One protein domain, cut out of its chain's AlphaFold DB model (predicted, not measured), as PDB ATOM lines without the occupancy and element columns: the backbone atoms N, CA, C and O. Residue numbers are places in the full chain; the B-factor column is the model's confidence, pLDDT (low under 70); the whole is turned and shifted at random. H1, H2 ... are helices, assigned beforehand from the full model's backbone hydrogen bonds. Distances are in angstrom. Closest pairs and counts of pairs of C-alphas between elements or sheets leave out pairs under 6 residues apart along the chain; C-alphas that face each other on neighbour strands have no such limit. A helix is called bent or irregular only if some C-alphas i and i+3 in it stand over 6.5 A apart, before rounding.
ATOM      1  N   GLY A  19      53.061 -17.190   0.384       58.66
ATOM      2  CA  GLY A  19      52.047 -16.485   1.167       58.66
ATOM      3  C   GLY A  19      50.656 -17.101   1.124       58.66
ATOM      4  O   GLY A  19      49.940 -17.075   2.121       58.66
ATOM      5  N   LEU A  20      50.262 -17.710   0.011       64.44
ATOM      6  CA  LEU A  20      48.964 -18.367  -0.078       64.44
ATOM      7  C   LEU A  20      48.866 -19.655   0.767       64.44
ATOM      8  O   LEU A  20      47.896 -19.746   1.524       64.44
ATOM      9  N   PRO A  21      49.767 -20.651   0.649       65.12
ATOM     10  CA  PRO A  21      49.679 -21.860   1.469       65.12
ATOM     11  C   PRO A  21      49.840 -21.559   2.965       65.12
ATOM     12  O   PRO A  21      49.088 -22.105   3.772       65.12
ATOM     13  N   LEU A  22      50.717 -20.620   3.342       68.69
ATOM     14  CA  LEU A  22      50.851 -20.171   4.734       68.69
ATOM     15  C   LEU A  22      49.555 -19.547   5.257       68.69
ATOM     16  O   LEU A  22      49.047 -19.921   6.315       68.69
ATOM     17  N   TYR A  23      48.954 -18.646   4.478       71.88
ATOM     18  CA  TYR A  23      47.678 -18.064   4.860       71.88
ATOM     19  C   TYR A  23      46.578 -19.118   4.914       71.88
ATOM     20  O   TYR A  23      45.806 -19.106   5.864       71.88
ATOM     21  N   ALA A  24      46.518 -20.064   3.976       68.94
ATOM     22  CA  ALA A  24      45.576 -21.183   3.996       68.94
ATOM     23  C   ALA A  24      45.638 -21.989   5.307       68.94
ATOM     24  O   ALA A  24      44.601 -22.191   5.944       68.94
ATOM     25  N   ALA A  25      46.846 -22.366   5.730       73.75
ATOM     26  CA  ALA A  25      47.101 -23.172   6.922       73.75
ATOM     27  C   ALA A  25      46.865 -22.425   8.249       73.75
ATOM     28  O   ALA A  25      46.551 -23.053   9.258       73.75
ATOM     29  N   SER A  26      46.945 -21.089   8.252       81.06
ATOM     30  CA  SER A  26      46.830 -20.285   9.481       81.06
ATOM     31  C   SER A  26      45.492 -20.437  10.230       81.06
ATOM     32  O   SER A  26      45.458 -20.348  11.452       81.06
ATOM     33  N   GLY A  27      44.385 -20.710   9.526       82.50
ATOM     34  CA  GLY A  27      43.068 -20.923  10.154       82.50
ATOM     35  C   GLY A  27      42.979 -22.234  10.944       82.50
ATOM     36  O   GLY A  27      42.698 -22.193  12.136       82.50
ATOM     37  N   PRO A  28      43.264 -23.385  10.315       82.12
ATOM     38  CA  PRO A  28      43.385 -24.670  11.005       82.12
ATOM     39  C   PRO A  28      44.379 -24.648  12.168       82.12
ATOM     40  O   PRO A  28      44.102 -25.228  13.211       82.12
ATOM     41  N   TYR A  29      45.506 -23.944  12.025       83.50
ATOM     42  CA  TYR A  29      46.474 -23.796  13.114       83.50
ATOM     43  C   TYR A  29      45.887 -23.024  14.306       83.50
ATOM     44  O   TYR A  29      46.000 -23.467  15.448       83.50
ATOM     45  N   LEU A  30      45.183 -21.915  14.042       87.25
ATOM     46  CA  LEU A  30      44.438 -21.184  15.069       87.25
ATOM     47  C   LEU A  30      43.384 -22.079  15.737       87.25
ATOM     48  O   LEU A  30      43.277 -22.084  16.959       87.25
ATOM     49  N   ALA A  31      42.644 -22.866  14.958       86.00
ATOM     50  CA  ALA A  31      41.643 -23.790  15.483       86.00
ATOM     51  C   ALA A  31      42.253 -24.886  16.358       86.00
ATOM     52  O   ALA A  31      41.717 -25.162  17.429       86.00
ATOM     53  N   ALA A  32      43.394 -25.457  15.971       84.56
ATOM     54  CA  ALA A  32      44.110 -26.439  16.780       84.56
ATOM     55  C   ALA A  32      44.568 -25.838  18.121       84.56
ATOM     56  O   ALA A  32      44.347 -26.435  19.174       84.56
ATOM     57  N   GLY A  33      45.121 -24.622  18.104       84.75
ATOM     58  CA  GLY A  33      45.527 -23.922  19.324       84.75
ATOM     59  C   GLY A  33      44.356 -23.570  20.252       84.75
ATOM     60  O   GLY A  33      44.428 -23.781  21.466       84.75
ATOM     61  N   VAL A  34      43.232 -23.107  19.692       87.19
ATOM     62  CA  VAL A  34      41.993 -22.871  20.457       87.19
ATOM     63  C   VAL A  34      41.425 -24.186  21.008       87.19
ATOM     64  O   VAL A  34      40.970 -24.223  22.148       87.19
ATOM     65  N   SER A  35      41.502 -25.283  20.253       85.50
ATOM     66  CA  SER A  35      41.052 -26.610  20.703       85.50
ATOM     67  C   SER A  35      41.858 -27.113  21.892       85.50
ATOM     68  O   SER A  35      41.274 -27.500  22.899       85.50
ATOM     69  N   SER A  36      43.188 -27.023  21.810       84.50
ATOM     70  CA  SER A  36      44.087 -27.376  22.914       84.50
ATOM     71  C   SER A  36      43.820 -26.516  24.156       84.50
ATOM     72  O   SER A  36      43.791 -27.018  25.280       84.50
ATOM     73  N   THR A  37      43.520 -25.228  23.960       85.56
ATOM     74  CA  THR A  37      43.108 -24.325  25.045       85.56
ATOM     75  C   THR A  37      41.811 -24.788  25.716       85.56
ATOM     76  O   THR A  37      41.717 -24.770  26.946       85.56
ATOM     77  N   LEU A  38      40.807 -25.191  24.933       82.50
ATOM     78  CA  LEU A  38      39.530 -25.691  25.450       82.50
ATOM     79  C   LEU A  38      39.693 -27.034  26.165       82.50
ATOM     80  O   LEU A  38      39.111 -27.222  27.228       82.50
ATOM     81  N   GLU A  39      40.516 -27.934  25.635       82.31
ATOM     82  CA  GLU A  39      40.827 -29.220  26.263       82.31
ATOM     83  C   GLU A  39      41.547 -29.030  27.606       82.31
ATOM     84  O   GLU A  39      41.119 -29.565  28.627       82.31
ATOM     85  N   SER A  40      42.558 -28.158  27.658       82.94
ATOM     86  CA  SER A  40      43.227 -27.784  28.911       82.94
ATOM     87  C   SER A  40      42.265 -27.135  29.917       82.94
ATOM     88  O   SER A  40      42.354 -27.356  31.128       82.94
ATOM     89  N   ALA A  41      41.311 -26.330  29.442       82.12
ATOM     90  CA  ALA A  41      40.272 -25.759  30.291       82.12
ATOM     91  C   ALA A  41      39.281 -26.817  30.801       82.12
ATOM     92  O   ALA A  41      38.829 -26.700  31.940       82.12
ATOM     93  N   ALA A  42      38.978 -27.840  29.998       81.00
ATOM     94  CA  ALA A  42      38.130 -28.970  30.365       81.00
ATOM     95  C   ALA A  42      38.748 -29.790  31.496       81.00
ATOM     96  O   ALA A  42      38.107 -29.967  32.531       81.00
ATOM     97  N   SER A  43      40.014 -30.184  31.347       81.38
ATOM     98  CA  SER A  43      40.754 -30.936  32.369       81.38
ATOM     99  C   SER A  43      40.895 -30.166  33.683       81.38
ATOM    100  O   SER A  43      40.989 -30.763  34.748       81.38
ATOM    101  N   ALA A  44      40.869 -28.833  33.623       82.69
ATOM    102  CA  ALA A  44      40.916 -27.956  34.789       82.69
ATOM    103  C   ALA A  44      39.529 -27.537  35.326       82.69
ATOM    104  O   ALA A  44      39.464 -26.698  36.221       82.69
ATOM    105  N   GLY A  45      38.418 -28.029  34.759       79.75
ATOM    106  CA  GLY A  45      37.060 -27.677  35.199       79.75
ATOM    107  C   GLY A  45      36.655 -26.212  34.959       79.75
ATOM    108  O   GLY A  45      35.748 -25.701  35.608       79.75
ATOM    109  N   ARG A  46      37.315 -25.502  34.033       80.62
ATOM    110  CA  ARG A  46      37.134 -24.049  33.808       80.62
ATOM    111  C   ARG A  46      36.173 -23.696  32.670       80.62
ATOM    112  O   ARG A  46      35.926 -22.511  32.441       80.62
ATOM    113  N   LEU A  47      35.616 -24.686  31.969       77.12
ATOM    114  CA  LEU A  47      34.774 -24.495  30.774       77.12
ATOM    115  C   LEU A  47      33.533 -23.620  30.993       77.12
ATOM    116  O   LEU A  47      33.029 -23.032  30.039       77.12
ATOM    117  N   GLY A  48      33.060 -23.485  32.235       72.81
ATOM    118  CA  GLY A  48      31.931 -22.615  32.569       72.81
ATOM    119  C   GLY A  48      32.195 -21.114  32.377       72.81
ATOM    120  O   GLY A  48      31.241 -20.338  32.342       72.81
ATOM    121  N   SER A  49      33.459 -20.691  32.237       80.44
ATOM    122  CA  SER A  49      33.816 -19.279  32.054       80.44
ATOM    123  C   SER A  49      33.421 -18.741  30.673       80.44
ATOM    124  O   SER A  49      33.665 -19.388  29.654       80.44
ATOM    125  N   ASP A  50      32.936 -17.495  30.631       80.50
ATOM    126  CA  ASP A  50      32.586 -16.767  29.400       80.50
ATOM    127  C   ASP A  50      33.708 -16.764  28.353       80.50
ATOM    128  O   ASP A  50      33.446 -16.807  27.153       80.50
ATOM    129  N   THR A  51      34.968 -16.753  28.798       85.81
ATOM    130  CA  THR A  51      36.153 -16.856  27.935       85.81
ATOM    131  C   THR A  51      36.083 -18.096  27.040       85.81
ATOM    132  O   THR A  51      36.229 -17.996  25.824       85.81
ATOM    133  N   TYR A  52      35.846 -19.266  27.634       83.81
ATOM    134  CA  TYR A  52      35.880 -20.542  26.923       83.81
ATOM    135  C   TYR A  52      34.596 -20.788  26.138       83.81
ATOM    136  O   TYR A  52      34.664 -21.306  25.028       83.81
ATOM    137  N   LYS A  53      33.449 -20.322  26.643       80.31
ATOM    138  CA  LYS A  53      32.182 -20.336  25.897       80.31
ATOM    139  C   LYS A  53      32.277 -19.548  24.590       80.31
ATOM    140  O   LYS A  53      31.887 -20.049  23.539       80.31
ATOM    141  N   ARG A  54      32.876 -18.351  24.623       84.62
ATOM    142  CA  ARG A  54      33.105 -17.540  23.414       84.62
ATOM    143  C   ARG A  54      34.067 -18.223  22.447       84.62
ATOM    144  O   ARG A  54      33.772 -18.287  21.259       84.62
ATOM    145  N   LEU A  55      35.183 -18.771  22.933       86.06
ATOM    146  CA  LEU A  55      36.102 -19.532  22.077       86.06
ATOM    147  C   LEU A  55      35.402 -20.728  21.415       86.06
ATOM    148  O   LEU A  55      35.550 -20.916  20.211       86.06
ATOM    149  N   ALA A  56      34.594 -21.482  22.165       83.62
ATOM    150  CA  ALA A  56      33.820 -22.603  21.636       83.62
ATOM    151  C   ALA A  56      32.787 -22.156  20.582       83.62
ATOM    152  O   ALA A  56      32.630 -22.824  19.560       83.62
ATOM    153  N   LEU A  57      32.138 -21.000  20.770       83.38
ATOM    154  CA  LEU A  57      31.197 -20.428  19.800       83.38
ATOM    155  C   LEU A  57      31.870 -20.132  18.457       83.38
ATOM    156  O   LEU A  57      31.419 -20.592  17.410       83.38
ATOM    157  N   PHE A  58      32.980 -19.395  18.480       87.31
ATOM    158  CA  PHE A  58      33.687 -19.033  17.252       87.31
ATOM    159  C   PHE A  58      34.404 -20.225  16.607       87.31
ATOM    160  O   PHE A  58      34.536 -20.274  15.383       87.31
ATOM    161  N   LEU A  59      34.814 -21.220  17.401       85.50
ATOM    162  CA  LEU A  59      35.315 -22.496  16.890       85.50
ATOM    163  C   LEU A  59      34.202 -23.312  16.218       85.50
ATOM    164  O   LEU A  59      34.430 -23.911  15.170       85.50
ATOM    165  N   THR A  60      32.976 -23.262  16.745       82.06
ATOM    166  CA  THR A  60      31.797 -23.842  16.081       82.06
ATOM    167  C   THR A  60      31.549 -23.166  14.738       82.06
ATOM    168  O   THR A  60      31.390 -23.850  13.730       82.06
ATOM    169  N   GLU A  61      31.571 -21.831  14.692       84.50
ATOM    170  CA  GLU A  61      31.396 -21.075  13.447       84.50
ATOM    171  C   GLU A  61      32.474 -21.428  12.406       84.50
ATOM    172  O   GLU A  61      32.170 -21.635  11.226       84.50
ATOM    173  N   PHE A  62      33.730 -21.567  12.842       86.31
ATOM    174  CA  PHE A  62      34.829 -22.037  11.999       86.31
ATOM    175  C   PHE A  62      34.562 -23.431  11.422       86.31
ATOM    176  O   PHE A  62      34.705 -23.635  10.215       86.31
ATOM    177  N   ASN A  63      34.123 -24.368  12.263       82.25
ATOM    178  CA  ASN A  63      33.843 -25.744  11.860       82.25
ATOM    179  C   ASN A  63      32.640 -25.852  10.921       82.25
ATOM    180  O   ASN A  63      32.680 -26.639   9.979       82.25
ATOM    181  N   LEU A  64      31.606 -25.028  11.115       83.12
ATOM    182  CA  LEU A  64      30.481 -24.932  10.184       83.12
ATOM    183  C   LEU A  64      30.950 -24.455   8.806       83.12
ATOM    184  O   LEU A  64      30.612 -25.074   7.799       83.12
ATOM    185  N   CYS A  65      31.808 -23.432   8.748       83.50
ATOM    186  CA  CYS A  65      32.408 -22.989   7.487       83.50
ATOM    187  C   CYS A  65      33.261 -24.092   6.828       83.50
ATOM    188  O   CYS A  65      33.255 -24.237   5.600       83.50
ATOM    189  N   GLY A  66      33.985 -24.881   7.631       77.94
ATOM    190  CA  GLY A  66      34.742 -26.051   7.176       77.94
ATOM    191  C   GLY A  66      33.840 -27.139   6.588       77.94
ATOM    192  O   GLY A  66      34.106 -27.629   5.492       77.94
ATOM    193  N   LEU A  67      32.728 -27.457   7.253       77.94
ATOM    194  CA  LEU A  67      31.739 -28.419   6.770       77.94
ATOM    195  C   LEU A  67      31.089 -27.956   5.460       77.94
ATOM    196  O   LEU A  67      31.023 -28.724   4.503       77.94
ATOM    197  N   THR A  68      30.676 -26.689   5.369       77.44
ATOM    198  CA  THR A  68      30.145 -26.113   4.125       77.44
ATOM    199  C   THR A  68      31.159 -26.213   2.987       77.44
ATOM    200  O   THR A  68      30.800 -26.555   1.864       77.44
ATOM    201  N   THR A  69      32.442 -25.977   3.271       75.88
ATOM    202  CA  THR A  69      33.519 -26.131   2.279       75.88
ATOM    203  C   THR A  69      33.605 -27.567   1.772       75.88
ATOM    204  O   THR A  69      33.708 -27.774   0.566       75.88
ATOM    205  N   ILE A  70      33.552 -28.543   2.680       74.06
ATOM    206  CA  ILE A  70      33.591 -29.971   2.351       74.06
ATOM    207  C   ILE A  70      32.423 -30.323   1.427       74.06
ATOM    208  O   ILE A  70      32.650 -30.861   0.347       74.06
ATOM    209  N   LEU A  71      31.199 -29.934   1.797       75.19
ATOM    210  CA  LEU A  71      29.989 -30.208   1.017       75.19
ATOM    211  C   LEU A  71      30.031 -29.581  -0.386       75.19
ATOM    212  O   LEU A  71      29.638 -30.217  -1.358       75.19
ATOM    213  N   LEU A  72      30.555 -28.358  -0.513       73.38
ATOM    214  CA  LEU A  72      30.658 -27.640  -1.790       73.38
ATOM    215  C   LEU A  72      31.825 -28.106  -2.683       73.38
ATOM    216  O   LEU A  72      31.898 -27.718  -3.850       73.38
ATOM    217  N   ALA A  73      32.761 -28.897  -2.151       67.88
ATOM    218  CA  ALA A  73      33.970 -29.329  -2.856       67.88
ATOM    219  C   ALA A  73      33.917 -30.783  -3.370       67.88
ATOM    220  O   ALA A  73      34.887 -31.243  -3.980       67.88
ATOM    221  N   ILE A  74      32.807 -31.500  -3.164       61.59
ATOM    222  CA  ILE A  74      32.606 -32.869  -3.661       61.59
ATOM    223  C   ILE A  74      32.541 -32.833  -5.202       61.59
ATOM    224  O   ILE A  74      31.599 -32.286  -5.766       61.59
ATOM    225  N   GLY A  75      33.556 -33.374  -5.898       52.56
ATOM    226  CA  GLY A  75      33.551 -33.496  -7.373       52.56
ATOM    227  C   GLY A  75      34.831 -33.072  -8.116       52.56
ATOM    228  O   GLY A  75      34.784 -32.279  -9.059       52.56
ATOM    229  N   GLY A  76      35.992 -33.602  -7.721       54.09
ATOM    230  CA  GLY A  76      37.253 -33.486  -8.475       54.09
ATOM    231  C   GLY A  76      38.105 -32.277  -8.085       54.09
ATOM    232  O   GLY A  76      37.668 -31.126  -8.170       54.09
ATOM    233  N   THR A  77      39.339 -32.523  -7.646       52.28
ATOM    234  CA  THR A  77      40.169 -31.502  -6.997       52.28
ATOM    235  C   THR A  77      41.545 -31.374  -7.634       52.28
ATOM    236  O   THR A  77      42.256 -32.347  -7.860       52.28
ATOM    237  N   THR A  78      41.939 -30.124  -7.869       58.75
ATOM    238  CA  THR A  78      43.351 -29.758  -8.022       58.75
ATOM    239  C   THR A  78      44.059 -29.875  -6.664       58.75
ATOM    240  O   THR A  78      43.433 -29.702  -5.613       58.75
ATOM    241  N   LEU A  79      45.372 -30.116  -6.656       53.59
ATOM    242  CA  LEU A  79      46.194 -30.351  -5.451       53.59
ATOM    243  C   LEU A  79      46.050 -29.234  -4.390       53.59
ATOM    244  O   LEU A  79      45.966 -29.477  -3.187       53.59
ATOM    245  N   ARG A  80      45.891 -27.986  -4.847       53.69
ATOM    246  CA  ARG A  80      45.644 -26.802  -4.007       53.69
ATOM    247  C   ARG A  80      44.322 -26.883  -3.237       53.69
ATOM    248  O   ARG A  80      44.260 -26.445  -2.095       53.69
ATOM    249  N   GLN A  81      43.274 -27.433  -3.846       54.41
ATOM    250  CA  GLN A  81      41.951 -27.600  -3.234       54.41
ATOM    251  C   GLN A  81      41.906 -28.813  -2.299       54.41
ATOM    252  O   GLN A  81      41.252 -28.741  -1.263       54.41
ATOM    253  N   GLN A  82      42.663 -29.874  -2.603       56.50
ATOM    254  CA  GLN A  82      42.860 -31.010  -1.692       56.50
ATOM    255  C   GLN A  82      43.493 -30.564  -0.377       56.50
ATOM    256  O   GLN A  82      43.035 -30.968   0.687       56.50
ATOM    257  N   LEU A  83      44.478 -29.661  -0.434       59.69
ATOM    258  CA  LEU A  83      45.095 -29.101   0.767       59.69
ATOM    259  C   LEU A  83      44.072 -28.351   1.635       59.69
ATOM    260  O   LEU A  83      44.012 -28.569   2.839       59.69
ATOM    261  N   PHE A  84      43.219 -27.513   1.032       57.03
ATOM    262  CA  PHE A  84      42.135 -26.833   1.755       57.03
ATOM    263  C   PHE A  84      41.114 -27.813   2.339       57.03
ATOM    264  O   PHE A  84      40.611 -27.580   3.436       57.03
ATOM    265  N   TYR A  85      40.830 -28.907   1.636       59.59
ATOM    266  CA  TYR A  85      39.917 -29.953   2.085       59.59
ATOM    267  C   TYR A  85      40.483 -30.726   3.282       59.59
ATOM    268  O   TYR A  85      39.806 -30.858   4.296       59.59
ATOM    269  N   VAL A  86      41.751 -31.145   3.221       61.53
ATOM    270  CA  VAL A  86      42.473 -31.795   4.332       61.53
ATOM    271  C   VAL A  86      42.547 -30.870   5.547       61.53
ATOM    272  O   VAL A  86      42.311 -31.293   6.673       61.53
ATOM    273  N   LEU A  87      42.806 -29.584   5.324       62.16
ATOM    274  CA  LEU A  87      42.824 -28.570   6.376       62.16
ATOM    275  C   LEU A  87      41.429 -28.309   6.980       62.16
ATOM    276  O   LEU A  87      41.322 -28.030   8.173       62.16
ATOM    277  N   SER A  88      40.361 -28.437   6.187       60.88
ATOM    278  CA  SER A  88      38.971 -28.352   6.664       60.88
ATOM    279  C   SER A  88      38.548 -29.633   7.400       60.88
ATOM    280  O   SER A  88      37.860 -29.565   8.411       60.88
ATOM    281  N   LEU A  89      39.025 -30.807   6.993       62.72
ATOM    282  CA  LEU A  89      38.880 -32.044   7.771       62.72
ATOM    283  C   LEU A  89      39.610 -31.949   9.115       62.72
ATOM    284  O   LEU A  89      39.049 -32.314  10.143       62.72
ATOM    285  N   ALA A  90      40.821 -31.384   9.133       61.66
ATOM    286  CA  ALA A  90      41.545 -31.114  10.371       61.66
ATOM    287  C   ALA A  90      40.774 -30.151  11.291       61.66
ATOM    288  O   ALA A  90      40.833 -30.299  12.507       61.66
ATOM    289  N   SER A  91      39.992 -29.214  10.733       60.44
ATOM    290  CA  SER A  91      39.080 -28.394  11.539       60.44
ATOM    291  C   SER A  91      37.970 -29.209  12.201       60.44
ATOM    292  O   SER A  91      37.702 -29.000  13.377       60.44
ATOM    293  N   LEU A  92      37.414 -30.231  11.542       62.88
ATOM    294  CA  LEU A  92      36.413 -31.114  12.156       62.88
ATOM    295  C   LEU A  92      36.964 -31.933  13.336       62.88
ATOM    296  O   LEU A  92      36.191 -32.344  14.195       62.88
ATOM    297  N   LEU A  93      38.282 -32.114  13.456       63.88
ATOM    298  CA  LEU A  93      38.878 -32.719  14.658       63.88
ATOM    299  C   LEU A  93      38.708 -31.835  15.905       63.88
ATOM    300  O   LEU A  93      38.739 -32.335  17.023       63.88
ATOM    301  N   SER A  94      38.459 -30.533  15.727       61.75
ATOM    302  CA  SER A  94      38.148 -29.608  16.822       61.75
ATOM    303  C   SER A  94      36.686 -29.649  17.289       61.75
ATOM    304  O   SER A  94      36.322 -28.969  18.255       61.75
ATOM    305  N   LEU A  95      35.822 -30.447  16.648       65.38
ATOM    306  CA  LEU A  95      34.413 -30.552  17.035       65.38
ATOM    307  C   LEU A  95      34.248 -31.190  18.422       65.38
ATOM    308  O   LEU A  95      33.398 -30.754  19.194       65.38
ATOM    309  N   SER A  96      35.067 -32.189  18.765       65.50
ATOM    310  CA  SER A  96      34.988 -32.888  20.054       65.50
ATOM    311  C   SER A  96      35.274 -31.979  21.261       65.50
ATOM    312  O   SER A  96      34.422 -31.947  22.154       65.50
ATOM    313  N   PRO A  97      36.355 -31.167  21.312       59.84
ATOM    314  CA  PRO A  97      36.548 -30.207  22.400       59.84
ATOM    315  C   PRO A  97      35.487 -29.098  22.396       59.84
ATOM    316  O   PRO A  97      35.129 -28.596  23.459       59.84
ATOM    317  N   THR A  98      34.918 -28.759  21.234       63.12
ATOM    318  CA  THR A  98      33.802 -27.806  21.133       63.12
ATOM    319  C   THR A  98      32.536 -28.346  21.814       63.12
ATOM    320  O   THR A  98      31.945 -27.678  22.662       63.12
ATOM    321  N   LEU A  99      32.148 -29.583  21.495       65.81
ATOM    322  CA  LEU A  99      30.996 -30.277  22.083       65.81
ATOM    323  C   LEU A  99      31.187 -30.538  23.582       65.81
ATOM    324  O   LEU A  99      30.256 -30.327  24.360       65.81
ATOM    325  N   ALA A 100      32.392 -30.938  24.002       64.25
ATOM    326  CA  ALA A 100      32.737 -31.088  25.416       64.25
ATOM    327  C   ALA A 100      32.657 -29.745  26.164       64.25
ATOM    328  O   ALA A 100      32.121 -29.688  27.271       64.25
ATOM    329  N   GLY A 101      33.111 -28.657  25.532       61.09
ATOM    330  CA  GLY A 101      32.992 -27.289  26.034       61.09
ATOM    331  C   GLY A 101      31.551 -26.884  26.335       61.09
ATOM    332  O   GLY A 101      31.261 -26.386  27.422       61.09
ATOM    333  N   TYR A 102      30.631 -27.156  25.408       64.06
ATOM    334  CA  TYR A 102      29.212 -26.837  25.583       64.06
ATOM    335  C   TYR A 102      28.504 -27.755  26.579       64.06
ATOM    336  O   TYR A 102      27.791 -27.262  27.456       64.06
ATOM    337  N   LYS A 103      28.728 -29.073  26.486       65.12
ATOM    338  CA  LYS A 103      28.091 -30.064  27.363       65.12
ATOM    339  C   LYS A 103      28.487 -29.867  28.828       65.12
ATOM    340  O   LYS A 103      27.630 -29.946  29.699       65.12
ATOM    341  N   ASN A 104      29.759 -29.562  29.087       63.38
ATOM    342  CA  ASN A 104      30.283 -29.432  30.448       63.38
ATOM    343  C   ASN A 104      30.279 -27.979  30.960       63.38
ATOM    344  O   ASN A 104      30.325 -27.756  32.165       63.38
ATOM    345  N   GLY A 105      30.230 -26.979  30.071       59.12
ATOM    346  CA  GLY A 105      30.210 -25.554  30.428       59.12
ATOM    347  C   GLY A 105      28.812 -24.953  30.624       59.12
ATOM    348  O   GLY A 105      28.705 -23.789  31.019       59.12
ATOM    349  N   GLY A 106      27.742 -25.703  30.324       58.88
ATOM    350  CA  GLY A 106      26.348 -25.266  30.496       58.88
ATOM    351  C   GLY A 106      25.930 -24.085  29.607       58.88
ATOM    352  O   GLY A 106      24.966 -23.389  29.920       58.88
ATOM    353  N   GLY A 107      26.675 -23.801  28.535       56.91
ATOM    354  CA  GLY A 107      26.395 -22.692  27.618       56.91
ATOM    355  C   GLY A 107      25.269 -23.020  26.636       56.91
ATOM    356  O   GLY A 107      25.181 -24.139  26.131       56.91
ATOM    357  N   LYS A 108      24.423 -22.033  26.315       64.81
ATOM    358  CA  LYS A 108      23.489 -22.121  25.183       64.81
ATOM    359  C   LYS A 108      24.184 -21.538  23.953       64.81
ATOM    360  O   LYS A 108      24.494 -20.353  23.955       64.81
ATOM    361  N   LEU A 109      24.359 -22.342  22.899       56.84
ATOM    362  CA  LEU A 109      25.033 -21.973  21.638       56.84
ATOM    363  C   LEU A 109      24.636 -20.582  21.101       56.84
ATOM    364  O   LEU A 109      25.495 -19.813  20.694       56.84
ATOM    365  N   PHE A 110      23.351 -20.227  21.178       55.44
ATOM    366  CA  PHE A 110      22.831 -18.929  20.726       55.44
ATOM    367  C   PHE A 110      22.563 -17.921  21.858       55.44
ATOM    368  O   PHE A 110      22.352 -16.742  21.589       55.44
ATOM    369  N   GLY A 111      22.587 -18.351  23.123       58.22
ATOM    370  CA  GLY A 111      22.334 -17.476  24.277       58.22
ATOM    371  C   GLY A 111      23.493 -16.522  24.577       58.22
ATOM    372  O   GLY A 111      23.275 -15.414  25.059       58.22
ATOM    373  N   ASP A 112      24.716 -16.912  24.216       66.00
ATOM    374  CA  ASP A 112      25.930 -16.135  24.497       66.00
ATOM    375  C   ASP A 112      26.168 -14.984  23.494       66.00
ATOM    376  O   ASP A 112      27.051 -14.146  23.697       66.00
ATOM    377  N   ILE A 113      25.347 -14.880  22.438       72.75
ATOM    378  CA  ILE A 113      25.457 -13.845  21.395       72.75
ATOM    379  C   ILE A 113      25.245 -12.440  21.974       72.75
ATOM    380  O   ILE A 113      25.979 -11.516  21.626       72.75
ATOM    381  N   GLY A 114      24.299 -12.264  22.901       72.19
ATOM    382  CA  GLY A 114      24.066 -10.964  23.545       72.19
ATOM    383  C   GLY A 114      25.286 -10.469  24.333       72.19
ATOM    384  O   GLY A 114      25.631  -9.287  24.286       72.19
ATOM    385  N   GLY A 115      25.996 -11.390  24.995       74.19
ATOM    386  CA  GLY A 115      27.250 -11.094  25.690       74.19
ATOM    387  C   GLY A 115      28.372 -10.707  24.727       74.19
ATOM    388  O   GLY A 115      29.123  -9.773  25.005       74.19
ATOM    389  N   VAL A 116      28.448 -11.370  23.569       79.31
ATOM    390  CA  VAL A 116      29.376 -11.011  22.489       79.31
ATOM    391  C   VAL A 116      29.096  -9.592  21.993       79.31
ATOM    392  O   VAL A 116      30.013  -8.776  21.986       79.31
ATOM    393  N   ILE A 117      27.845  -9.259  21.658       80.25
ATOM    394  CA  ILE A 117      27.463  -7.925  21.155       80.25
ATOM    395  C   ILE A 117      27.841  -6.828  22.154       80.25
ATOM    396  O   ILE A 117      28.432  -5.825  21.768       80.25
ATOM    397  N   LYS A 118      27.571  -7.017  23.449       81.62
ATOM    398  CA  LYS A 118      27.932  -6.025  24.475       81.62
ATOM    399  C   LYS A 118      29.444  -5.768  24.543       81.62
ATOM    400  O   LYS A 118      29.890  -4.648  24.788       81.62
ATOM    401  N   GLU A 119      30.250  -6.794  24.311       81.25
ATOM    402  CA  GLU A 119      31.714  -6.705  24.351       81.25
ATOM    403  C   GLU A 119      32.309  -5.992  23.141       81.25
ATOM    404  O   GLU A 119      33.380  -5.400  23.260       81.25
ATOM    405  N   PHE A 120      31.592  -5.969  22.016       84.06
ATOM    406  CA  PHE A 120      31.963  -5.184  20.838       84.06
ATOM    407  C   PHE A 120      31.886  -3.668  21.054       84.06
ATOM    408  O   PHE A 120      32.479  -2.935  20.270       84.06
ATOM    409  N   PHE A 121      31.173  -3.194  22.078       82.56
ATOM    410  CA  PHE A 121      30.951  -1.760  22.316       82.56
ATOM    411  C   PHE A 121      31.483  -1.265  23.659       82.56
ATOM    412  O   PHE A 121      31.345  -0.091  23.987       82.56
ATOM    413  N   THR A 122      32.088  -2.141  24.455       82.00
ATOM    414  CA  THR A 122      32.623  -1.776  25.768       82.00
ATOM    415  C   THR A 122      34.139  -1.781  25.734       82.00
ATOM    416  O   THR A 122      34.746  -2.659  25.135       82.00
ATOM    417  N   CYS A 123      34.765  -0.826  26.407       78.12
ATOM    418  CA  CYS A 123      36.207  -0.779  26.598       78.12
ATOM    419  C   CYS A 123      36.481  -0.253  28.005       78.12
ATOM    420  O   CYS A 123      35.810   0.682  28.442       78.12
ATOM    421  N   LYS A 124      37.417  -0.878  28.727       85.94
ATOM    422  CA  LYS A 124      37.759  -0.469  30.095       85.94
ATOM    423  C   LYS A 124      39.161   0.113  30.212       85.94
ATOM    424  O   LYS A 124      39.393   0.921  31.105       85.94
ATOM    425  N   ASN A 125      40.088  -0.277  29.337       88.06
ATOM    426  CA  ASN A 125      41.458   0.231  29.348       88.06
ATOM    427  C   ASN A 125      42.078   0.312  27.941       88.06
ATOM    428  O   ASN A 125      41.543  -0.221  26.969       88.06
ATOM    429  N   LEU A 126      43.234   0.979  27.837       85.38
ATOM    430  CA  LEU A 126      43.920   1.218  26.560       85.38
ATOM    431  C   LEU A 126      44.325  -0.082  25.845       85.38
ATOM    432  O   LEU A 126      44.190  -0.185  24.628       85.38
ATOM    433  N   ASN A 127      44.777  -1.096  26.588       83.50
ATOM    434  CA  ASN A 127      45.119  -2.392  25.998       83.50
ATOM    435  C   ASN A 127      43.875  -3.060  25.394       83.50
ATOM    436  O   ASN A 127      43.905  -3.504  24.246       83.50
ATOM    437  N   GLY A 128      42.762  -3.069  26.130       85.81
ATOM    438  CA  GLY A 128      41.460  -3.531  25.666       85.81
ATOM    439  C   GLY A 128      40.967  -2.757  24.446       85.81
ATOM    440  O   GLY A 128      40.426  -3.371  23.531       85.81
ATOM    441  N   PHE A 129      41.226  -1.447  24.367       89.31
ATOM    442  CA  PHE A 129      40.892  -0.624  23.199       89.31
ATOM    443  C   PHE A 129      41.620  -1.085  21.931       89.31
ATOM    444  O   PHE A 129      40.999  -1.220  20.878       89.31
ATOM    445  N   ILE A 130      42.920  -1.386  22.015       90.31
ATOM    446  CA  ILE A 130      43.689  -1.845  20.848       90.31
ATOM    447  C   ILE A 130      43.207  -3.230  20.390       90.31
ATOM    448  O   ILE A 130      43.018  -3.448  19.190       90.31
ATOM    449  N   TYR A 131      42.939  -4.154  21.321       93.06
ATOM    450  CA  TYR A 131      42.338  -5.446  20.971       93.06
ATOM    451  C   TYR A 131      40.938  -5.287  20.373       93.06
ATOM    452  O   TYR A 131      40.615  -5.995  19.423       93.06
ATOM    453  N   LEU A 132      40.136  -4.341  20.869       92.62
ATOM    454  CA  LEU A 132      38.829  -4.019  20.299       92.62
ATOM    455  C   LEU A 132      38.955  -3.475  18.869       92.62
ATOM    456  O   LEU A 132      38.218  -3.911  17.987       92.62
ATOM    457  N   GLY A 133      39.934  -2.605  18.610       91.44
ATOM    458  CA  GLY A 133      40.264  -2.147  17.260       91.44
ATOM    459  C   GLY A 133      40.638  -3.307  16.331       91.44
ATOM    460  O   GLY A 133      40.154  -3.380  15.202       91.44
ATOM    461  N   GLY A 134      41.426  -4.267  16.824       92.25
ATOM    462  CA  GLY A 134      41.750  -5.499  16.098       92.25
ATOM    463  C   GLY A 134      40.526  -6.377  15.837       92.25
ATOM    464  O   GLY A 134      40.353  -6.884  14.729       92.25
ATOM    465  N   THR A 135      39.633  -6.505  16.816       93.19
ATOM    466  CA  THR A 135      38.345  -7.180  16.650       93.19
ATOM    467  C   THR A 135      37.508  -6.518  15.560       93.19
ATOM    468  O   THR A 135      37.027  -7.217  14.672       93.19
ATOM    469  N   TRP A 136      37.326  -5.196  15.600       91.12
ATOM    470  CA  TRP A 136      36.540  -4.467  14.599       91.12
ATOM    471  C   TRP A 136      37.145  -4.576  13.207       91.12
ATOM    472  O   TRP A 136      36.418  -4.811  12.246       91.12
ATOM    473  N   PHE A 137      38.469  -4.485  13.101       92.50
ATOM    474  CA  PHE A 137      39.177  -4.685  11.845       92.50
ATOM    475  C   PHE A 137      38.869  -6.061  11.235       92.50
ATOM    476  O   PHE A 137      38.444  -6.148  10.082       92.50
ATOM    477  N   VAL A 138      39.009  -7.143  12.006       92.44
ATOM    478  CA  VAL A 138      38.733  -8.501  11.507       92.44
ATOM    479  C   VAL A 138      37.237  -8.715  11.254       92.44
ATOM    480  O   VAL A 138      36.877  -9.340  10.255       92.44
ATOM    481  N   ALA A 139      36.362  -8.156  12.092       90.25
ATOM    482  CA  ALA A 139      34.915  -8.221  11.911       90.25
ATOM    483  C   ALA A 139      34.467  -7.507  10.624       90.25
ATOM    484  O   ALA A 139      33.653  -8.050   9.879       90.25
ATOM    485  N   ALA A 140      35.048  -6.351  10.296       89.31
ATOM    486  CA  ALA A 140      34.795  -5.667   9.031       89.31
ATOM    487  C   ALA A 140      35.229  -6.531   7.835       89.31
ATOM    488  O   ALA A 140      34.462  -6.714   6.890       89.31
ATOM    489  N   LEU A 141      36.414  -7.155   7.895       89.81
ATOM    490  CA  LEU A 141      36.864  -8.092   6.854       89.81
ATOM    491  C   LEU A 141      35.950  -9.313   6.727       89.81
ATOM    492  O   LEU A 141      35.733  -9.799   5.614       89.81
ATOM    493  N   LYS A 142      35.413  -9.808   7.847       89.62
ATOM    494  CA  LYS A 142      34.425 -10.890   7.879       89.62
ATOM    495  C   LYS A 142      33.151 -10.470   7.142       89.62
ATOM    496  O   LYS A 142      32.726 -11.197   6.251       89.62
ATOM    497  N   VAL A 143      32.593  -9.293   7.440       87.75
ATOM    498  CA  VAL A 143      31.390  -8.763   6.768       87.75
ATOM    499  C   VAL A 143      31.624  -8.579   5.270       87.75
ATOM    500  O   VAL A 143      30.843  -9.090   4.472       87.75
ATOM    501  N   LEU A 144      32.740  -7.958   4.870       86.81
ATOM    502  CA  LEU A 144      33.111  -7.837   3.455       86.81
ATOM    503  C   LEU A 144      33.204  -9.211   2.775       86.81
ATOM    504  O   LEU A 144      32.809  -9.374   1.625       86.81
ATOM    505  N   LYS A 145      33.690 -10.234   3.491       86.00
ATOM    506  CA  LYS A 145      33.756 -11.596   2.958       86.00
ATOM    507  C   LYS A 145      32.384 -12.247   2.801       86.00
ATOM    508  O   LYS A 145      32.213 -13.017   1.863       86.00
ATOM    509  N   ILE A 146      31.441 -11.962   3.697       86.44
ATOM    510  CA  ILE A 146      30.054 -12.431   3.582       86.44
ATOM    511  C   ILE A 146      29.411 -11.812   2.342       86.44
ATOM    512  O   ILE A 146      28.857 -12.551   1.536       86.44
ATOM    513  N   VAL A 147      29.558 -10.497   2.146       84.88
ATOM    514  CA  VAL A 147      29.050  -9.797   0.953       84.88
ATOM    515  C   VAL A 147      29.631 -10.403  -0.326       84.88
ATOM    516  O   VAL A 147      28.877 -10.741  -1.233       84.88
ATOM    517  N   ASP A 148      30.947 -10.647  -0.370       83.94
ATOM    518  CA  ASP A 148      31.579 -11.321  -1.511       83.94
ATOM    519  C   ASP A 148      30.964 -12.704  -1.782       83.94
ATOM    520  O   ASP A 148      30.762 -13.075  -2.933       83.94
ATOM    521  N   ILE A 149      30.694 -13.499  -0.742       83.31
ATOM    522  CA  ILE A 149      30.092 -14.831  -0.900       83.31
ATOM    523  C   ILE A 149      28.666 -14.715  -1.439       83.31
ATOM    524  O   ILE A 149      28.322 -15.452  -2.356       83.31
ATOM    525  N   VAL A 150      27.862 -13.788  -0.911       87.19
ATOM    526  CA  VAL A 150      26.487 -13.550  -1.373       87.19
ATOM    527  C   VAL A 150      26.473 -13.152  -2.847       87.19
ATOM    528  O   VAL A 150      25.738 -13.755  -3.623       87.19
ATOM    529  N   ASN A 151      27.338 -12.222  -3.254       83.88
ATOM    530  CA  ASN A 151      27.449 -11.814  -4.655       83.88
ATOM    531  C   ASN A 151      27.835 -12.995  -5.554       83.88
ATOM    532  O   ASN A 151      27.185 -13.227  -6.566       83.88
ATOM    533  N   LEU A 152      28.812 -13.811  -5.143       84.44
ATOM    534  CA  LEU A 152      29.213 -14.995  -5.909       84.44
ATOM    535  C   LEU A 152      28.077 -16.018  -6.058       84.44
ATOM    536  O   LEU A 152      27.991 -16.672  -7.097       84.44
ATOM    537  N   VAL A 153      27.224 -16.171  -5.037       87.62
ATOM    538  CA  VAL A 153      26.034 -17.034  -5.103       87.62
ATOM    539  C   VAL A 153      25.018 -16.475  -6.097       87.62
ATOM    540  O   VAL A 153      24.533 -17.228  -6.937       87.62
ATOM    541  N   ILE A 154      24.727 -15.172  -6.035       90.81
ATOM    542  CA  ILE A 154      23.787 -14.497  -6.947       90.81
ATOM    543  C   ILE A 154      24.271 -14.591  -8.400       90.81
ATOM    544  O   ILE A 154      23.484 -14.864  -9.300       90.81
ATOM    545  N   GLU A 155      25.573 -14.429  -8.623       88.88
ATOM    546  CA  GLU A 155      26.223 -14.540  -9.933       88.88
ATOM    547  C   GLU A 155      26.318 -15.987 -10.459       88.88
ATOM    548  O   GLU A 155      26.811 -16.207 -11.564       88.88
ATOM    549  N   GLY A 156      25.896 -16.994  -9.684       85.19
ATOM    550  CA  GLY A 156      25.941 -18.397 -10.106       85.19
ATOM    551  C   GLY A 156      27.360 -18.962 -10.223       85.19
ATOM    552  O   GLY A 156      27.615 -19.850 -11.038       85.19
ATOM    553  N   ASN A 157      28.309 -18.455  -9.427       82.44
ATOM    554  CA  ASN A 157      29.690 -18.927  -9.479       82.44
ATOM    555  C   ASN A 157      29.807 -20.411  -9.077       82.44
ATOM    556  O   ASN A 157      29.045 -20.902  -8.239       82.44
ATOM    557  N   PRO A 158      30.833 -21.128  -9.578       80.62
ATOM    558  CA  PRO A 158      31.048 -22.527  -9.230       80.62
ATOM    559  C   PRO A 158      31.170 -22.756  -7.717       80.62
ATOM    560  O   PRO A 158      31.872 -22.017  -7.017       80.62
ATOM    561  N   ALA A 159      30.602 -23.865  -7.229       75.62
ATOM    562  CA  ALA A 159      30.656 -24.282  -5.821       75.62
ATOM    563  C   ALA A 159      32.088 -24.298  -5.245       75.62
ATOM    564  O   ALA A 159      32.320 -23.935  -4.092       75.62
ATOM    565  N   LYS A 160      33.087 -24.610  -6.080       71.38
ATOM    566  CA  LYS A 160      34.515 -24.609  -5.715       71.38
ATOM    567  C   LYS A 160      35.038 -23.214  -5.341       71.38
ATOM    568  O   LYS A 160      35.870 -23.073  -4.435       71.38
ATOM    569  N   THR A 161      34.555 -22.174  -6.020       74.81
ATOM    570  CA  THR A 161      34.889 -20.778  -5.710       74.81
ATOM    571  C   THR A 161      34.282 -20.388  -4.367       74.81
ATOM    572  O   THR A 161      34.990 -19.839  -3.520       74.81
ATOM    573  N   LEU A 162      33.022 -20.762  -4.131       76.56
ATOM    574  CA  LEU A 162      32.316 -20.539  -2.867       76.56
ATOM    575  C   LEU A 162      33.014 -21.242  -1.691       76.56
ATOM    576  O   LEU A 162      33.307 -20.597  -0.685       76.56
ATOM    577  N   ALA A 163      33.403 -22.509  -1.854       74.12
ATOM    578  CA  ALA A 163      34.142 -23.285  -0.854       74.12
ATOM    579  C   ALA A 163      35.447 -22.584  -0.426       74.12
ATOM    580  O   ALA A 163      35.732 -22.402   0.758       74.12
ATOM    581  N   THR A 164      36.221 -22.079  -1.392       72.19
ATOM    582  CA  THR A 164      37.478 -21.366  -1.105       72.19
ATOM    583  C   THR A 164      37.248 -20.061  -0.328       72.19
ATOM    584  O   THR A 164      38.125 -19.615   0.423       72.19
ATOM    585  N   ARG A 165      36.089 -19.412  -0.500       78.69
ATOM    586  CA  ARG A 165      35.708 -18.211   0.258       78.69
ATOM    587  C   ARG A 165      35.179 -18.556   1.650       78.69
ATOM    588  O   ARG A 165      35.553 -17.859   2.592       78.69
ATOM    589  N   ALA A 166      34.429 -19.647   1.795       79.38
ATOM    590  CA  ALA A 166      33.914 -20.134   3.073       79.38
ATOM    591  C   ALA A 166      35.040 -20.454   4.076       79.38
ATOM    592  O   ALA A 166      34.995 -19.983   5.209       79.38
ATOM    593  N   VAL A 167      36.125 -21.119   3.655       77.62
ATOM    594  CA  VAL A 167      37.294 -21.354   4.539       77.62
ATOM    595  C   VAL A 167      37.900 -20.044   5.052       77.62
ATOM    596  O   VAL A 167      38.299 -19.930   6.214       77.62
ATOM    597  N   ARG A 168      37.986 -19.028   4.185       80.12
ATOM    598  CA  ARG A 168      38.512 -17.711   4.575       80.12
ATOM    599  C   ARG A 168      37.571 -17.015   5.552       80.12
ATOM    600  O   ARG A 168      38.059 -16.386   6.483       80.12
ATOM    601  N   LEU A 169      36.259 -17.141   5.347       85.88
ATOM    602  CA  LEU A 169      35.248 -16.613   6.257       85.88
ATOM    603  C   LEU A 169      35.375 -17.248   7.644       85.88
ATOM    604  O   LEU A 169      35.485 -16.519   8.627       85.88
ATOM    605  N   GLY A 170      35.460 -18.580   7.715       85.12
ATOM    606  CA  GLY A 170      35.638 -19.296   8.976       85.12
ATOM    607  C   GLY A 170      36.865 -18.806   9.743       85.12
ATOM    608  O   GLY A 170      36.790 -18.549  10.942       85.12
ATOM    609  N   ARG A 171      38.009 -18.625   9.070       88.31
ATOM    610  CA  ARG A 171      39.221 -18.106   9.726       88.31
ATOM    611  C   ARG A 171      39.001 -16.727  10.340       88.31
ATOM    612  O   ARG A 171      39.458 -16.479  11.452       88.31
ATOM    613  N   LEU A 172      38.342 -15.830   9.607       90.31
ATOM    614  CA  LEU A 172      38.047 -14.483  10.092       90.31
ATOM    615  C   LEU A 172      37.073 -14.528  11.274       90.31
ATOM    616  O   LEU A 172      37.264 -13.786  12.232       90.31
ATOM    617  N   ALA A 173      36.087 -15.427  11.249       90.38
ATOM    618  CA  ALA A 173      35.205 -15.674  12.383       90.38
ATOM    619  C   ALA A 173      35.991 -16.096  13.633       90.38
ATOM    620  O   ALA A 173      35.882 -15.443  14.671       90.38
ATOM    621  N   LEU A 174      36.855 -17.108  13.515       90.69
ATOM    622  CA  LEU A 174      37.653 -17.585  14.642       90.69
ATOM    623  C   LEU A 174      38.611 -16.517  15.175       90.69
ATOM    624  O   LEU A 174      38.697 -16.308  16.382       90.69
ATOM    625  N   LEU A 175      39.293 -15.797  14.281       93.94
ATOM    626  CA  LEU A 175      40.193 -14.713  14.665       93.94
ATOM    627  C   LEU A 175      39.441 -13.567  15.360       93.94
ATOM    628  O   LEU A 175      39.946 -13.030  16.340       93.94
ATOM    629  N   THR A 176      38.224 -13.234  14.914       93.38
ATOM    630  CA  THR A 176      37.359 -12.242  15.583       93.38
ATOM    631  C   THR A 176      37.070 -12.665  17.025       93.38
ATOM    632  O   THR A 176      37.217 -11.868  17.951       93.38
ATOM    633  N   GLY A 177      36.718 -13.938  17.225       91.50
ATOM    634  CA  GLY A 177      36.486 -14.505  18.550       91.50
ATOM    635  C   GLY A 177      37.705 -14.465  19.457       91.50
ATOM    636  O   GLY A 177      37.616 -14.017  20.600       91.50
ATOM    637  N   THR A 178      38.858 -14.872  18.931       93.62
ATOM    638  CA  THR A 178      40.132 -14.813  19.650       93.62
ATOM    639  C   THR A 178      40.468 -13.384  20.078       93.62
ATOM    640  O   THR A 178      40.819 -13.164  21.236       93.62
ATOM    641  N   MET A 179      40.294 -12.398  19.193       95.38
ATOM    642  CA  MET A 179      40.555 -10.991  19.516       95.38
ATOM    643  C   MET A 179      39.593 -10.443  20.575       95.38
ATOM    644  O   MET A 179      40.035  -9.759  21.495       95.38
ATOM    645  N   LEU A 180      38.307 -10.810  20.539       92.31
ATOM    646  CA  LEU A 180      37.345 -10.457  21.594       92.31
ATOM    647  C   LEU A 180      37.707 -11.050  22.953       92.31
ATOM    648  O   LEU A 180      37.526 -10.413  23.993       92.31
ATOM    649  N   VAL A 181      38.202 -12.284  22.963       92.81
ATOM    650  CA  VAL A 181      38.638 -12.956  24.187       92.81
ATOM    651  C   VAL A 181      39.884 -12.282  24.756       92.81
ATOM    652  O   VAL A 181      39.926 -12.008  25.956       92.81
ATOM    653  N   LEU A 182      40.851 -11.937  23.903       93.81
ATOM    654  CA  LEU A 182      42.036 -11.171  24.289       93.81
ATOM    655  C   LEU A 182      41.673  -9.771  24.795       93.81
ATOM    656  O   LEU A 182      42.168  -9.368  25.842       93.81
ATOM    657  N   LYS A 183      40.730  -9.084  24.141       94.38
ATOM    658  CA  LYS A 183      40.140  -7.828  24.625       94.38
ATOM    659  C   LYS A 183      39.571  -7.992  26.029       94.38
ATOM    660  O   LYS A 183      39.903  -7.228  26.928       94.38
ATOM    661  N   SER A 184      38.757  -9.023  26.246       89.62
ATOM    662  CA  SER A 184      38.119  -9.285  27.545       89.62
ATOM    663  C   SER A 184      39.131  -9.643  28.641       89.62
ATOM    664  O   SER A 184      38.870  -9.466  29.832       89.62
TER     665      SER A 184
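This is residues 19 to 184 of the 249 residues of the protein "Hypothetical protein" of Minutocellus polymorphus (UniProt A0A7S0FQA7). Two long helices, H2 and H7, run side by side in opposite ways through the middle of a helical bundle, with the longest helix, H6, packed along H7 away from H2. H1 crosses both H2 and H7 at a slant, while H3 and H4 follow one another along H1 and H2; the short H5 sits near one end, close to H2 and H7. The printed part has 166 residues with seven named helices, H1 to H7 in chain order, and no named strand: the class is all helix. It is compact, with a radius of gyration of the C-alphas of 16.2 A and spans of 46 by 32 by 30 A.

H1, residues 19 to 43, begins at C-alpha 19 (52.047, -16.485, 1.167) and measures 36.2 A from first to last C-alpha. It has a kink of 27 degrees near residue 26 and is only just irregular, with C-alphas 24 and 27 6.7 A apart. H2, residues 50 to 72, measures 33.1 A; H3 is residues 79 to 92, H4 residues 95 to 105 and H5 residues 113 to 119. H6, residues 126 to 154, measures 42.1 A and begins at C-alpha 126 (43.920, 1.218, 26.560). H7, residues 159 to 184, measures 37.3 A and ends at C-alpha 184 (38.119, -9.285, 27.545).

H1, H2, H3, H4 and H7 form a bundle, a group of helices that touch one another in part. H1 and H2 form a helical hairpin and touch, the closest C-alphas being those of Leu 38 and Tyr 52, 6.5 A apart. H1 touches H7 with residues 24 to 31 alone, at a steep tilt of 49 degrees; the closest C-alphas, of Gly 27 and Arg 171, are 4.8 A apart. H2 touches H7 at a shallow tilt of 5 degrees, opposite ways, closest at the C-alphas of Phe 62 and Gly 170, 4.2 A. H3 touches H2, closest at the C-alphas of Ser 88 and Gly 66, 4.8 A. H4 touches H2, closest at the C-alphas of Thr 98 and Ala 56, 5.2 A. H5 is close to but not clearly touching H7, with the C-alphas of Glu 119 and Leu 180 7.3 A apart. H6 and H7 form a helical hairpin at a shallow tilt of 17 degrees, closest at the C-alphas of Gly 128 and Lys 183, 4.6 A; H6 and H2 are apart. Every O i to N i+4 pair is within hydrogen-bond range in H2, H3, H4, H5 and H6, against 19 of 21 in H1 and 21 of 22 in H7.

The two C-alphas farthest apart, of Gly 76 and Asn 125, are 50.8 A apart. The printed part has no cut and no long link. The mean pLDDT of the printed part is 77.7, and residues 19 to 22, 24 and 73 to 112 are under 70.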